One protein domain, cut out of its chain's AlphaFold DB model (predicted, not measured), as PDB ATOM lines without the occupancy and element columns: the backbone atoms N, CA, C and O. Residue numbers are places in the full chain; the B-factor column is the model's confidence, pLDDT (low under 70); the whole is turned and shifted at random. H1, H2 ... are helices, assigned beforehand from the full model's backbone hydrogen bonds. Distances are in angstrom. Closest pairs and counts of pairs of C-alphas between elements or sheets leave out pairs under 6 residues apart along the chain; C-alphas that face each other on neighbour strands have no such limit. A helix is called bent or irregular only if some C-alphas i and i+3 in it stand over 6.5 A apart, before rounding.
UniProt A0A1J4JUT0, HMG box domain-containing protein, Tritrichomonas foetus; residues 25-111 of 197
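AT A GLANCE: This is residues 25 to 111 of the 197 residues of the protein "HMG box domain-containing protein" of Tritrichomonas foetus (UniProt A0A1J4JUT0). A small body of three helices has a long arm: H1 packs with its first residues on H3, H2 packs on H1, and residues 82 to 111, the end of H3 and then H4, stick out free and make much of the length. The printed part has 87 residues with four named helices, H1 to H4 in chain order, and no named strand; the class is all helix. The whole is extended, with a radius of gyration of the C-alphas of 20.0 A, and elongated, spanning 59 by 34 by 23 A.

IN THESE COORDINATES: H3, residues 64 to 85, runs 30.9 A from C-alpha 64 at (18.479, 11.481, -44.806). H1 is residues 27 to 42, 23.1 A, from C-alpha 27 at (17.912, 16.818, -33.610); it has a kink of 36 degrees near residue 35 and is only just irregular, with C-alphas 34 and 37 6.8 A apart. H2 is residues 48 to 61, 20.2 A. H4, residues 90 to 111, runs 33.5 A to C-alpha 111 at (37.536, 58.972, -31.912).

HOW THE PARTS SIT: H3, with residues 67 to 74 alone, touches residues 27 to 31 of H1; the closest C-alphas, of Ala 27 and Tyr 70, are 4.9 A apart, at a steep tilt of 64 degrees, opposite ways. H1 touches H2, closest at the C-alphas of Ser 32 and Leu 55, 6.5 A, at a steep tilt of 57 degrees, opposite ways. H2 and H3 are close but not clearly touching, 7.7 A between the C-alphas of Trp 59 and Lys 67. H4 is apart from H1, H2 and H3. Every O i to N i+4 pair is within hydrogen-bond range in H2 and H3, against 10 of 12 in H1 and 8 of 18 in H4, where 9 of 19 O i to N i+3 pairs are within range.

THE WHOLE: The C-alphas farthest apart, of Lys 42 and Glu 111, are 61.2 A apart. The printed part has no cut, and the three links are tight. Residues 84 to 111 have pLDDT under 70.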
ATOM      1  N   PRO A  25      16.393  20.268 -26.632       92.62
ATOM      2  CA  PRO A  25      17.332  19.456 -27.390       92.62
ATOM      3  C   PRO A  25      17.087  19.611 -28.897       92.62
ATOM      4  O   PRO A  25      15.961  19.521 -29.377       92.62
ATOM      5  N   ASN A  26      18.161  19.808 -29.663       95.62
ATOM      6  CA  ASN A  26      18.092  19.765 -31.125       95.62
ATOM      7  C   ASN A  26      18.129  18.311 -31.646       95.62
ATOM      8  O   ASN A  26      18.381  17.376 -30.886       95.62
ATOM      9  N   ALA A  27      17.954  18.134 -32.960       95.94
ATOM     10  CA  ALA A  27      17.912  16.818 -33.610       95.94
ATOM     11  C   ALA A  27      19.142  15.941 -33.314       95.94
ATOM     12  O   ALA A  27      19.010  14.754 -33.030       95.94
ATOM     13  N   PHE A  28      20.341  16.532 -33.318       95.69
ATOM     14  CA  PHE A  28      21.573  15.811 -33.003       95.69
ATOM     15  C   PHE A  28      21.636  15.392 -31.529       95.69
ATOM     16  O   PHE A  28      22.106  14.299 -31.224       95.69
ATOM     17  N   ILE A  29      21.151  16.227 -30.605       95.69
ATOM     18  CA  ILE A  29      21.110  15.891 -29.175       95.69
ATOM     19  C   ILE A  29      20.139  14.736 -28.904       95.69
ATOM     20  O   ILE A  29      20.448  13.887 -28.069       95.69
ATOM     21  N   LEU A  30      19.007  14.673 -29.612       95.50
ATOM     22  CA  LEU A  30      18.076  13.539 -29.530       95.50
ATOM     23  C   LEU A  30      18.744  12.243 -29.993       95.50
ATOM     24  O   LEU A  30      18.835  11.292 -29.221       95.50
ATOM     25  N   PHE A  31      19.328  12.263 -31.190       95.56
ATOM     26  CA  PHE A  31      20.095  11.140 -31.725       95.56
ATOM     27  C   PHE A  31      21.228  10.703 -30.778       95.56
ATOM     28  O   PHE A  31      21.380   9.525 -30.454       95.56
ATOM     29  N   SER A  32      22.014  11.657 -30.271       94.94
ATOM     30  CA  SER A  32      23.105  11.371 -29.341       94.94
ATOM     31  C   SER A  32      22.605  10.760 -28.036       94.94
ATOM     32  O   SER A  32      23.303   9.919 -27.476       94.94
ATOM     33  N   ARG A  33      21.435  11.161 -27.532       95.19
ATOM     34  CA  ARG A  33      20.865  10.603 -26.301       95.19
ATOM     35  C   ARG A  33      20.531   9.119 -26.454       95.19
ATOM     36  O   ARG A  33      20.725   8.373 -25.499       95.19
ATOM     37  N   GLU A  34      20.063   8.717 -27.628       93.06
ATOM     38  CA  GLU A  34      19.714   7.328 -27.936       93.06
ATOM     39  C   GLU A  34      20.959   6.472 -28.194       93.06
ATOM     40  O   GLU A  34      21.093   5.391 -27.629       93.06
ATOM     41  N   MET A  35      21.909   6.975 -28.984       92.00
ATOM     42  CA  MET A  35      23.044   6.171 -29.458       92.00
ATOM     43  C   MET A  35      24.219   6.113 -28.479       92.00
ATOM     44  O   MET A  35      24.933   5.113 -28.405       92.00
ATOM     45  N   ARG A  36      24.444   7.177 -27.702       92.88
ATOM     46  CA  ARG A  36      25.564   7.252 -26.754       92.88
ATOM     47  C   ARG A  36      25.606   6.112 -25.725       92.88
ATOM     48  O   ARG A  36      26.704   5.592 -25.535       92.88
ATOM     49  N   PRO A  37      24.507   5.701 -25.054       92.44
ATOM     50  CA  PRO A  37      24.568   4.581 -24.111       92.44
ATOM     51  C   PRO A  37      24.982   3.274 -24.796       92.44
ATOM     52  O   PRO A  37      25.812   2.550 -24.254       92.44
ATOM     53  N   SER A  38      24.492   3.016 -26.011       89.50
ATOM     54  CA  SER A  38      24.884   1.842 -26.794       89.50
ATOM     55  C   SER A  38      26.375   1.857 -27.148       89.50
ATOM     56  O   SER A  38      27.027   0.817 -27.087       89.50
ATOM     57  N   LEU A  39      26.942   3.027 -27.465       89.50
ATOM     58  CA  LEU A  39      28.380   3.169 -27.727       89.50
ATOM     59  C   LEU A  39      29.228   2.963 -26.472       89.50
ATOM     60  O   LEU A  39      30.230   2.261 -26.530       89.50
ATOM     61  N   ILE A  40      28.817   3.526 -25.335       89.50
ATOM     62  CA  ILE A  40      29.530   3.342 -24.060       89.50
ATOM     63  C   ILE A  40      29.487   1.870 -23.630       89.50
ATOM     64  O   ILE A  40      30.480   1.351 -23.132       89.50
ATOM     65  N   GLN A  41      28.364   1.181 -23.853       90.00
ATOM     66  CA  GLN A  41      28.238  -0.242 -23.541       90.00
ATOM     67  C   GLN A  41      29.138  -1.114 -24.428       90.00
ATOM     68  O   GLN A  41      29.734  -2.066 -23.929       90.00
ATOM     69  N   LYS A  42      29.251  -0.799 -25.725       86.75
ATOM     70  CA  LYS A  42      30.142  -1.520 -26.649       86.75
ATOM     71  C   LYS A  42      31.621  -1.196 -26.402       86.75
ATOM     72  O   LYS A  42      32.467  -2.070 -26.558       86.75
ATOM     73  N   CYS A  43      31.930   0.034 -25.993       85.50
ATOM     74  CA  CYS A  43      33.294   0.532 -25.819       85.50
ATOM     75  C   CYS A  43      33.482   1.198 -24.438       85.50
ATOM     76  O   CYS A  43      33.651   2.418 -24.365       85.50
ATOM     77  N   PRO A  44      33.497   0.429 -23.331       88.19
ATOM     78  CA  PRO A  44      33.578   0.992 -21.979       88.19
ATOM     79  C   PRO A  44      34.928   1.659 -21.658       88.19
ATOM     80  O   PRO A  44      34.993   2.505 -20.772       88.19
ATOM     81  N   ASN A  45      35.995   1.309 -22.385       89.81
ATOM     82  CA  ASN A  45      37.348   1.846 -22.178       89.81
ATOM     83  C   ASN A  45      37.635   3.125 -22.985       89.81
ATOM     84  O   ASN A  45      38.718   3.693 -22.869       89.81
ATOM     85  N   MET A  46      36.701   3.563 -23.833       88.25
ATOM     86  CA  MET A  46      36.896   4.712 -24.714       88.25
ATOM     87  C   MET A  46      36.664   6.028 -23.964       88.25
ATOM     88  O   MET A  46      35.747   6.139 -23.145       88.25
ATOM     89  N   ALA A  47      37.464   7.056 -24.261       91.94
ATOM     90  CA  ALA A  47      37.282   8.354 -23.630       91.94
ATOM     91  C   ALA A  47      35.944   8.993 -24.070       91.94
ATOM     92  O   ALA A  47      35.559   8.906 -25.241       91.94
ATOM     93  N   PRO A  48      35.226   9.708 -23.180       89.31
ATOM     94  CA  PRO A  48      33.960  10.356 -23.535       89.31
ATOM     95  C   PRO A  48      34.065  11.388 -24.672       89.31
ATOM     96  O   PRO A  48      33.064  11.662 -25.344       89.31
ATOM     97  N   SER A  49      35.251  11.976 -24.874       92.31
ATOM     98  CA  SER A  49      35.573  12.851 -26.009       92.31
ATOM     99  C   SER A  49      35.463  12.106 -27.333       92.31
ATOM    100  O   SER A  49      34.823  12.586 -28.268       92.31
ATOM    101  N   ASP A  50      36.013  10.899 -27.378       91.56
ATOM    102  CA  ASP A  50      36.150  10.123 -28.602       91.56
ATOM    103  C   ASP A  50      34.792   9.530 -28.985       91.56
ATOM    104  O   ASP A  50      34.404   9.573 -30.151       91.56
ATOM    105  N   VAL A  51      33.989   9.128 -27.991       92.00
ATOM    106  CA  VAL A  51      32.571   8.766 -28.187       92.00
ATOM    107  C   VAL A  51      31.781   9.925 -28.807       92.00
ATOM    108  O   VAL A  51      30.924   9.717 -29.664       92.00
ATOM    109  N   SER A  52      32.066  11.165 -28.395       93.06
ATOM    110  CA  SER A  52      31.390  12.354 -28.940       93.06
ATOM    111  C   SER A  52      31.820  12.644 -30.383       93.06
ATOM    112  O   SER A  52      30.991  13.041 -31.210       93.06
ATOM    113  N   SER A  53      33.098  12.409 -30.698       93.38
ATOM    114  CA  SER A  53      33.618  12.479 -32.067       93.38
ATOM    115  C   SER A  53      32.937  11.439 -32.961       93.38
ATOM    116  O   SER A  53      32.344  11.788 -33.984       93.38
ATOM    117  N   LEU A  54      32.886  10.181 -32.512       92.25
ATOM    118  CA  LEU A  54      32.227   9.080 -33.215       92.25
ATOM    119  C   LEU A  54      30.747   9.376 -33.503       92.25
ATOM    120  O   LEU A  54      30.305   9.256 -34.642       92.25
ATOM    121  N   LEU A  55      29.988   9.857 -32.513       94.69
ATOM    122  CA  LEU A  55      28.590  10.275 -32.703       94.69
ATOM    123  C   LEU A  55      28.430  11.364 -33.768       94.69
ATOM    124  O   LEU A  55      27.467  11.347 -34.537       94.69
ATOM    125  N   SER A  56      29.371  12.306 -33.820       95.00
ATOM    126  CA  SER A  56      29.358  13.387 -34.808       95.00
ATOM    127  C   SER A  56      29.588  12.857 -36.225       95.00
ATOM    128  O   SER A  56      28.965  13.355 -37.166       95.00
ATOM    129  N   HIS A  57      30.432  11.834 -36.379       92.94
ATOM    130  CA  HIS A  57      30.615  11.124 -37.645       92.94
ATOM    131  C   HIS A  57      29.361  10.332 -38.033       92.94
ATOM    132  O   HIS A  57      28.849  10.526 -39.134       92.94
ATOM    133  N   LEU A  58      28.796   9.546 -37.110       91.25
ATOM    134  CA  LEU A  58      27.566   8.775 -37.337       91.25
ATOM    135  C   LEU A  58      26.405   9.655 -37.813       91.25
ATOM    136  O   LEU A  58      25.709   9.316 -38.761       91.25
ATOM    137  N   TRP A  59      26.225  10.829 -37.207       93.81
ATOM    138  CA  TRP A  59      25.175  11.771 -37.601       93.81
ATOM    139  C   TRP A  59      25.340  12.330 -39.026       93.81
ATOM    140  O   TRP A  59      24.358  12.700 -39.688       93.81
ATOM    141  N   ARG A  60      26.582  12.455 -39.504       92.69
ATOM    142  CA  ARG A  60      26.870  12.895 -40.877       92.69
ATOM    143  C   ARG A  60      26.593  11.778 -41.878       92.69
ATOM    144  O   ARG A  60      26.060  12.090 -42.937       92.69
ATOM    145  N   SER A  61      26.883  10.533 -41.505       90.19
ATOM    146  CA  SER A  61      26.660   9.339 -42.329       90.19
ATOM    147  C   SER A  61      25.237   8.768 -42.250       90.19
ATOM    148  O   SER A  61      24.906   7.864 -43.008       90.19
ATOM    149  N   LEU A  62      24.394   9.260 -41.335       89.81
ATOM    150  CA  LEU A  62      23.021   8.786 -41.155       89.81
ATOM    151  C   LEU A  62      22.153   9.061 -42.394       89.81
ATOM    152  O   LEU A  62      22.208  10.156 -42.959       89.81
ATOM    153  N   ASP A  63      21.289   8.101 -42.736       92.44
ATOM    154  CA  ASP A  63      20.318   8.222 -43.827       92.44
ATOM    155  C   ASP A  63      19.469   9.508 -43.711       92.44
ATOM    156  O   ASP A  63      19.005   9.848 -42.608       92.44
ATOM    157  N   PRO A  64      19.236  10.234 -44.821       92.31
ATOM    158  CA  PRO A  64      18.479  11.481 -44.806       92.31
ATOM    159  C   PRO A  64      17.062  11.332 -44.238       92.31
ATOM    160  O   PRO A  64      16.617  12.246 -43.538       92.31
ATOM    161  N   ASN A  65      16.377  10.201 -44.443       91.38
ATOM    162  CA  ASN A  65      15.020   9.984 -43.925       91.38
ATOM    163  C   ASN A  65      15.025   9.869 -42.398       91.38
ATOM    164  O   ASN A  65      14.242  10.528 -41.707       91.38
ATOM    165  N   LYS A  66      15.961   9.087 -41.845       89.12
ATOM    166  CA  LYS A  66      16.143   8.973 -40.388       89.12
ATOM    167  C   LYS A  66      16.524  10.321 -39.785       89.12
ATOM    168  O   LYS A  66      15.948  10.756 -38.788       89.12
ATOM    169  N   LYS A  67      17.446  11.035 -40.433       92.38
ATOM    170  CA  LYS A  67      17.866  12.380 -40.025       92.38
ATOM    171  C   LYS A  67      16.699  13.368 -40.019       92.38
ATOM    172  O   LYS A  67      16.609  14.203 -39.117       92.38
ATOM    173  N   GLN A  68      15.807  13.279 -41.003       94.31
ATOM    174  CA  GLN A  68      14.600  14.098 -41.091       94.31
ATOM    175  C   GLN A  68      13.614  13.783 -39.965       94.31
ATOM    176  O   GLN A  68      13.071  14.717 -39.378       94.31
ATOM    177  N   ASN A  69      13.443  12.513 -39.595       95.31
ATOM    178  CA  ASN A  69      12.602  12.137 -38.459       95.31
ATOM    179  C   ASN A  69      13.067  12.835 -37.163       95.31
ATOM    180  O   ASN A  69      12.280  13.527 -36.517       95.31
ATOM    181  N   TYR A  70      14.370  12.798 -36.861       95.12
ATOM    182  CA  TYR A  70      14.927  13.515 -35.705       95.12
ATOM    183  C   TYR A  70      14.762  15.039 -35.788       95.12
ATOM    184  O   TYR A  70      14.583  15.696 -34.760       95.12
ATOM    185  N   LYS A  71      14.808  15.628 -36.990       94.88
ATOM    186  CA  LYS A  71      14.525  17.063 -37.181       94.88
ATOM    187  C   LYS A  71      13.076  17.402 -36.838       94.88
ATOM    188  O   LYS A  71      12.856  18.395 -36.151       94.88
ATOM    189  N   ILE A  72      12.121  16.578 -37.269       95.31
ATOM    190  CA  ILE A  72      10.693  16.757 -36.964       95.31
ATOM    191  C   ILE A  72      10.461  16.628 -35.454       95.31
ATOM    192  O   ILE A  72       9.850  17.506 -34.849       95.31
ATOM    193  N   GLN A  73      11.021  15.595 -34.816       93.69
ATOM    194  CA  GLN A  73      10.920  15.427 -33.362       93.69
ATOM    195  C   GLN A  73      11.491  16.631 -32.597       93.69
ATOM    196  O   GLN A  73      10.868  17.126 -31.659       93.69
ATOM    197  N   ALA A  74      12.656  17.140 -33.013       94.81
ATOM    198  CA  ALA A  74      13.268  18.310 -32.391       94.81
ATOM    199  C   ALA A  74      12.445  19.590 -32.588       94.81
ATOM    200  O   ALA A  74      12.372  20.405 -31.670       94.81
ATOM    201  N   ALA A  75      11.812  19.766 -33.753       92.88
ATOM    202  CA  ALA A  75      10.913  20.889 -34.008       92.88
ATOM    203  C   ALA A  75       9.687  20.845 -33.081       92.88
ATOM    204  O   ALA A  75       9.385  21.841 -32.427       92.88
ATOM    205  N   ASN A  76       9.064  19.673 -32.927       92.12
ATOM    206  CA  ASN A  76       7.917  19.486 -32.034       92.12
ATOM    207  C   ASN A  76       8.282  19.746 -30.558       92.12
ATOM    208  O   ASN A  76       7.516  20.351 -29.802       92.12
ATOM    209  N   LEU A  77       9.472  19.314 -30.126       90.31
ATOM    210  CA  LEU A  77       9.967  19.590 -28.773       90.31
ATOM    211  C   LEU A  77      10.246  21.078 -28.561       90.31
ATOM    212  O   LEU A  77       9.879  21.628 -27.529       90.31
ATOM    213  N   LEU A  78      10.854  21.741 -29.543       89.31
ATOM    214  CA  LEU A  78      11.083  23.181 -29.494       89.31
ATOM    215  C   LEU A  78       9.762  23.951 -29.378       89.31
ATOM    216  O   LEU A  78       9.664  24.864 -28.563       89.31
ATOM    217  N   GLU A  79       8.751  23.584 -30.164       86.00
ATOM    218  CA  GLU A  79       7.441  24.237 -30.147       86.00
ATOM    219  C   GLU A  79       6.722  24.050 -28.806       86.00
ATOM    220  O   GLU A  79       6.305  25.031 -28.184       86.00
ATOM    221  N   SER A  80       6.661  22.812 -28.308       85.31
ATOM    222  CA  SER A  80       6.045  22.516 -27.008       85.31
ATOM    223  C   SER A  80       6.767  23.206 -25.845       85.31
ATOM    224  O   SER A  80       6.119  23.771 -24.962       85.31
ATOM    225  N   GLU A  81       8.100  23.245 -25.850       83.19
ATOM    226  CA  GLU A  81       8.877  23.928 -24.814       83.19
ATOM    227  C   GLU A  81       8.756  25.457 -24.879       83.19
ATOM    228  O   GLU A  81       8.657  26.113 -23.834       83.19
ATOM    229  N   ASN A  82       8.738  26.034 -26.083       78.88
ATOM    230  CA  ASN A  82       8.575  27.473 -26.276       78.88
ATOM    231  C   ASN A  82       7.182  27.946 -25.846       78.88
ATOM    232  O   ASN A  82       7.081  28.999 -25.215       78.88
ATOM    233  N   ALA A  83       6.132  27.166 -26.121       71.19
ATOM    234  CA  ALA A  83       4.773  27.467 -25.673       71.19
ATOM    235  C   ALA A  83       4.675  27.532 -24.137       71.19
ATOM    236  O   ALA A  83       3.983  28.386 -23.588       71.19
ATOM    237  N   ILE A  84       5.427  26.680 -23.432       69.75
ATOM    238  CA  ILE A  84       5.451  26.642 -21.963       69.75
ATOM    239  C   ILE A  84       6.322  27.771 -21.374       69.75
ATOM    240  O   ILE A  84       6.045  28.263 -20.278       69.75
ATOM    241  N   ASN A  85       7.383  28.195 -22.070       66.06
ATOM    242  CA  ASN A  85       8.438  29.045 -21.493       66.06
ATOM    243  C   ASN A  85       8.632  30.405 -22.181       66.06
ATOM    244  O   ASN A  85       9.654  31.065 -21.949       66.06
ATOM    245  N   PHE A  86       7.643  30.844 -22.966       59.75
ATOM    246  CA  PHE A  86       7.645  32.081 -23.757       59.75
ATOM    247  C   PHE A  86       8.157  33.315 -22.986       59.75
ATOM    248  O   PHE A  86       8.962  34.091 -23.500       59.75
ATOM    249  N   ASP A  87       7.778  33.457 -21.715       59.34
ATOM    250  CA  ASP A  87       8.083  34.642 -20.901       59.34
ATOM    251  C   ASP A  87       9.539  34.692 -20.373       59.34
ATOM    252  O   ASP A  87      10.120  35.755 -20.146       59.34
ATOM    253  N   LYS A  88      10.210  33.541 -20.227       58.56
ATOM    254  CA  LYS A  88      11.519  33.460 -19.542       58.56
ATOM    255  C   LYS A  88      12.716  33.566 -20.492       58.56
ATOM    256  O   LYS A  88      13.794  34.002 -20.075       58.56
ATOM    257  N   HIS A  89      12.539  33.228 -21.771       56.72
ATOM    258  CA  HIS A  89      13.612  33.228 -22.777       56.72
ATOM    259  C   HIS A  89      14.089  34.632 -23.202       56.72
ATOM    260  O   HIS A  89      15.240  34.785 -23.623       56.72
ATOM    261  N   LYS A  90      13.268  35.680 -23.017       54.41
ATOM    262  CA  LYS A  90      13.608  37.077 -23.365       54.41
ATOM    263  C   LYS A  90      14.768  37.647 -22.534       54.41
ATOM    264  O   LYS A  90      15.517  38.504 -23.004       54.41
ATOM    265  N   ASN A  91      14.966  37.149 -21.311       49.12
ATOM    266  CA  ASN A  91      15.950  37.709 -20.378       49.12
ATOM    267  C   ASN A  91      17.398  37.260 -20.645       49.12
ATOM    268  O   ASN A  91      18.332  37.928 -20.203       49.12
ATOM    269  N   PHE A  92      17.618  36.194 -21.424       54.84
ATOM    270  CA  PHE A  92      18.969  35.753 -21.797       54.84
ATOM    271  C   PHE A  92      19.565  36.587 -22.947       54.84
ATOM    272  O   PHE A  92      20.748  36.928 -22.913       54.84
ATOM    273  N   ALA A  93      18.742  36.985 -23.926       54.75
ATOM    274  CA  ALA A  93      19.171  37.787 -25.078       54.75
ATOM    275  C   ALA A  93      19.709  39.178 -24.676       54.75
ATOM    276  O   ALA A  93      20.699  39.643 -25.243       54.75
ATOM    277  N   ARG A  94      19.152  39.804 -23.623       54.16
ATOM    278  CA  ARG A  94      19.654  41.090 -23.089       54.16
ATOM    279  C   ARG A  94      21.104  41.035 -22.603       54.16
ATOM    280  O   ARG A  94      21.816  42.028 -22.708       54.16
ATOM    281  N   LYS A  95      21.567  39.891 -22.087       49.94
ATOM    282  CA  LYS A  95      22.897  39.791 -21.462       49.94
ATOM    283  C   LYS A  95      24.042  39.783 -22.483       49.94
ATOM    284  O   LYS A  95      25.126  40.266 -22.173       49.94
ATOM    285  N   HIS A  96      23.803  39.276 -23.696       51.84
ATOM    286  CA  HIS A  96      24.776  39.335 -24.794       51.84
ATOM    287  C   HIS A  96      24.830  40.712 -25.473       51.84
ATOM    288  O   HIS A  96      25.906  41.115 -25.903       51.84
ATOM    289  N   HIS A  97      23.718  41.458 -25.503       53.56
ATOM    290  CA  HIS A  97      23.682  42.819 -26.053       53.56
ATOM    291  C   HIS A  97      24.555  43.797 -25.240       53.56
ATOM    292  O   HIS A  97      25.331  44.561 -25.808       53.56
ATOM    293  N   PHE A  98      24.536  43.679 -23.906       48.53
ATOM    294  CA  PHE A  98      25.338  44.521 -23.004       48.53
ATOM    295  C   PHE A  98      26.857  44.363 -23.209       48.53
ATOM    296  O   PHE A  98      27.625  45.298 -23.007       48.53
ATOM    297  N   ARG A  99      27.314  43.174 -23.630       52.31
ATOM    298  CA  ARG A  99      28.744  42.905 -23.859       52.31
ATOM    299  C   ARG A  99      29.258  43.508 -25.175       52.31
ATOM    300  O   ARG A  99      30.465  43.673 -25.310       52.31
ATOM    301  N   TYR A 100      28.366  43.831 -26.114       52.00
ATOM    302  CA  TYR A 100      28.717  44.477 -27.381       52.00
ATOM    303  C   TYR A 100      28.704  46.010 -27.265       52.00
ATOM    304  O   TYR A 100      29.599  46.658 -27.795       52.00
ATOM    305  N   GLN A 101      27.764  46.585 -26.501       53.12
ATOM    306  CA  GLN A 101      27.682  48.039 -26.284       53.12
ATOM    307  C   GLN A 101      28.905  48.605 -25.549       53.12
ATOM    308  O   GLN A 101      29.524  49.543 -26.037       53.12
ATOM    309  N   ASN A 102      29.366  47.949 -24.477       52.25
ATOM    310  CA  ASN A 102      30.549  48.410 -23.735       52.25
ATOM    311  C   ASN A 102      31.847  48.422 -24.569       52.25
ATOM    312  O   ASN A 102      32.816  49.059 -24.172       52.25
ATOM    313  N   ASN A 103      31.891  47.693 -25.693       50.41
ATOM    314  CA  ASN A 103      33.042  47.665 -26.602       50.41
ATOM    315  C   ASN A 103      32.903  48.655 -27.778       50.41
ATOM    316  O   ASN A 103      33.857  48.854 -28.521       50.41
ATOM    317  N   MET A 104      31.721  49.253 -27.965       51.69
ATOM    318  CA  MET A 104      31.484  50.360 -28.900       51.69
ATOM    319  C   MET A 104      31.663  51.713 -28.201       51.69
ATOM    320  O   MET A 104      32.240  52.626 -28.782       51.69
ATOM    321  N   ASP A 105      31.286  51.820 -26.923       48.09
ATOM    322  CA  ASP A 105      31.508  53.035 -26.125       48.09
ATOM    323  C   ASP A 105      33.004  53.277 -25.827       48.09
ATOM    324  O   ASP A 105      33.461  54.420 -25.762       48.09
ATOM    325  N   SER A 106      33.809  52.210 -25.727       51.59
ATOM    326  CA  SER A 106      35.272  52.319 -25.618       51.59
ATOM    327  C   SER A 106      35.943  52.790 -26.915       51.59
ATOM    328  O   SER A 106      36.995  53.417 -26.847       51.59
ATOM    329  N   GLN A 107      35.338  52.530 -28.080       49.47
ATOM    330  CA  GLN A 107      35.818  52.991 -29.392       49.47
ATOM    331  C   GLN A 107      35.413  54.456 -29.645       49.47
ATOM    332  O   GLN A 107      36.247  55.268 -30.041       49.47
ATOM    333  N   LEU A 108      34.176  54.836 -29.297       43.09
ATOM    334  CA  LEU A 108      33.664  56.213 -29.417       43.09
ATOM    335  C   LEU A 108      34.414  57.227 -28.537       43.09
ATOM    336  O   LEU A 108      34.503  58.406 -28.884       43.09
ATOM    337  N   THR A 109      34.995  56.780 -27.421       48.31
ATOM    338  CA  THR A 109      35.810  57.640 -26.545       48.31
ATOM    339  C   THR A 109      37.206  57.920 -27.131       48.31
ATOM    340  O   THR A 109      37.838  58.899 -26.749       48.31
ATOM    341  N   ILE A 110      37.690  57.104 -28.078       49.50
ATOM    342  CA  ILE A 110      38.998  57.308 -28.730       49.50
ATOM    343  C   ILE A 110      38.875  58.201 -29.979       49.50
ATOM    344  O   ILE A 110      39.795  58.959 -30.273       49.50
ATOM    345  N   GLU A 111      37.734  58.189 -30.676       47.72
ATOM    346  CA  GLU A 111      37.536  58.972 -31.912       47.72
ATOM    347  C   GLU A 111      36.924  60.371 -31.709       47.72
ATOM    348  O   GLU A 111      37.037  61.229 -32.582       47.72
TER     349      GLU A 111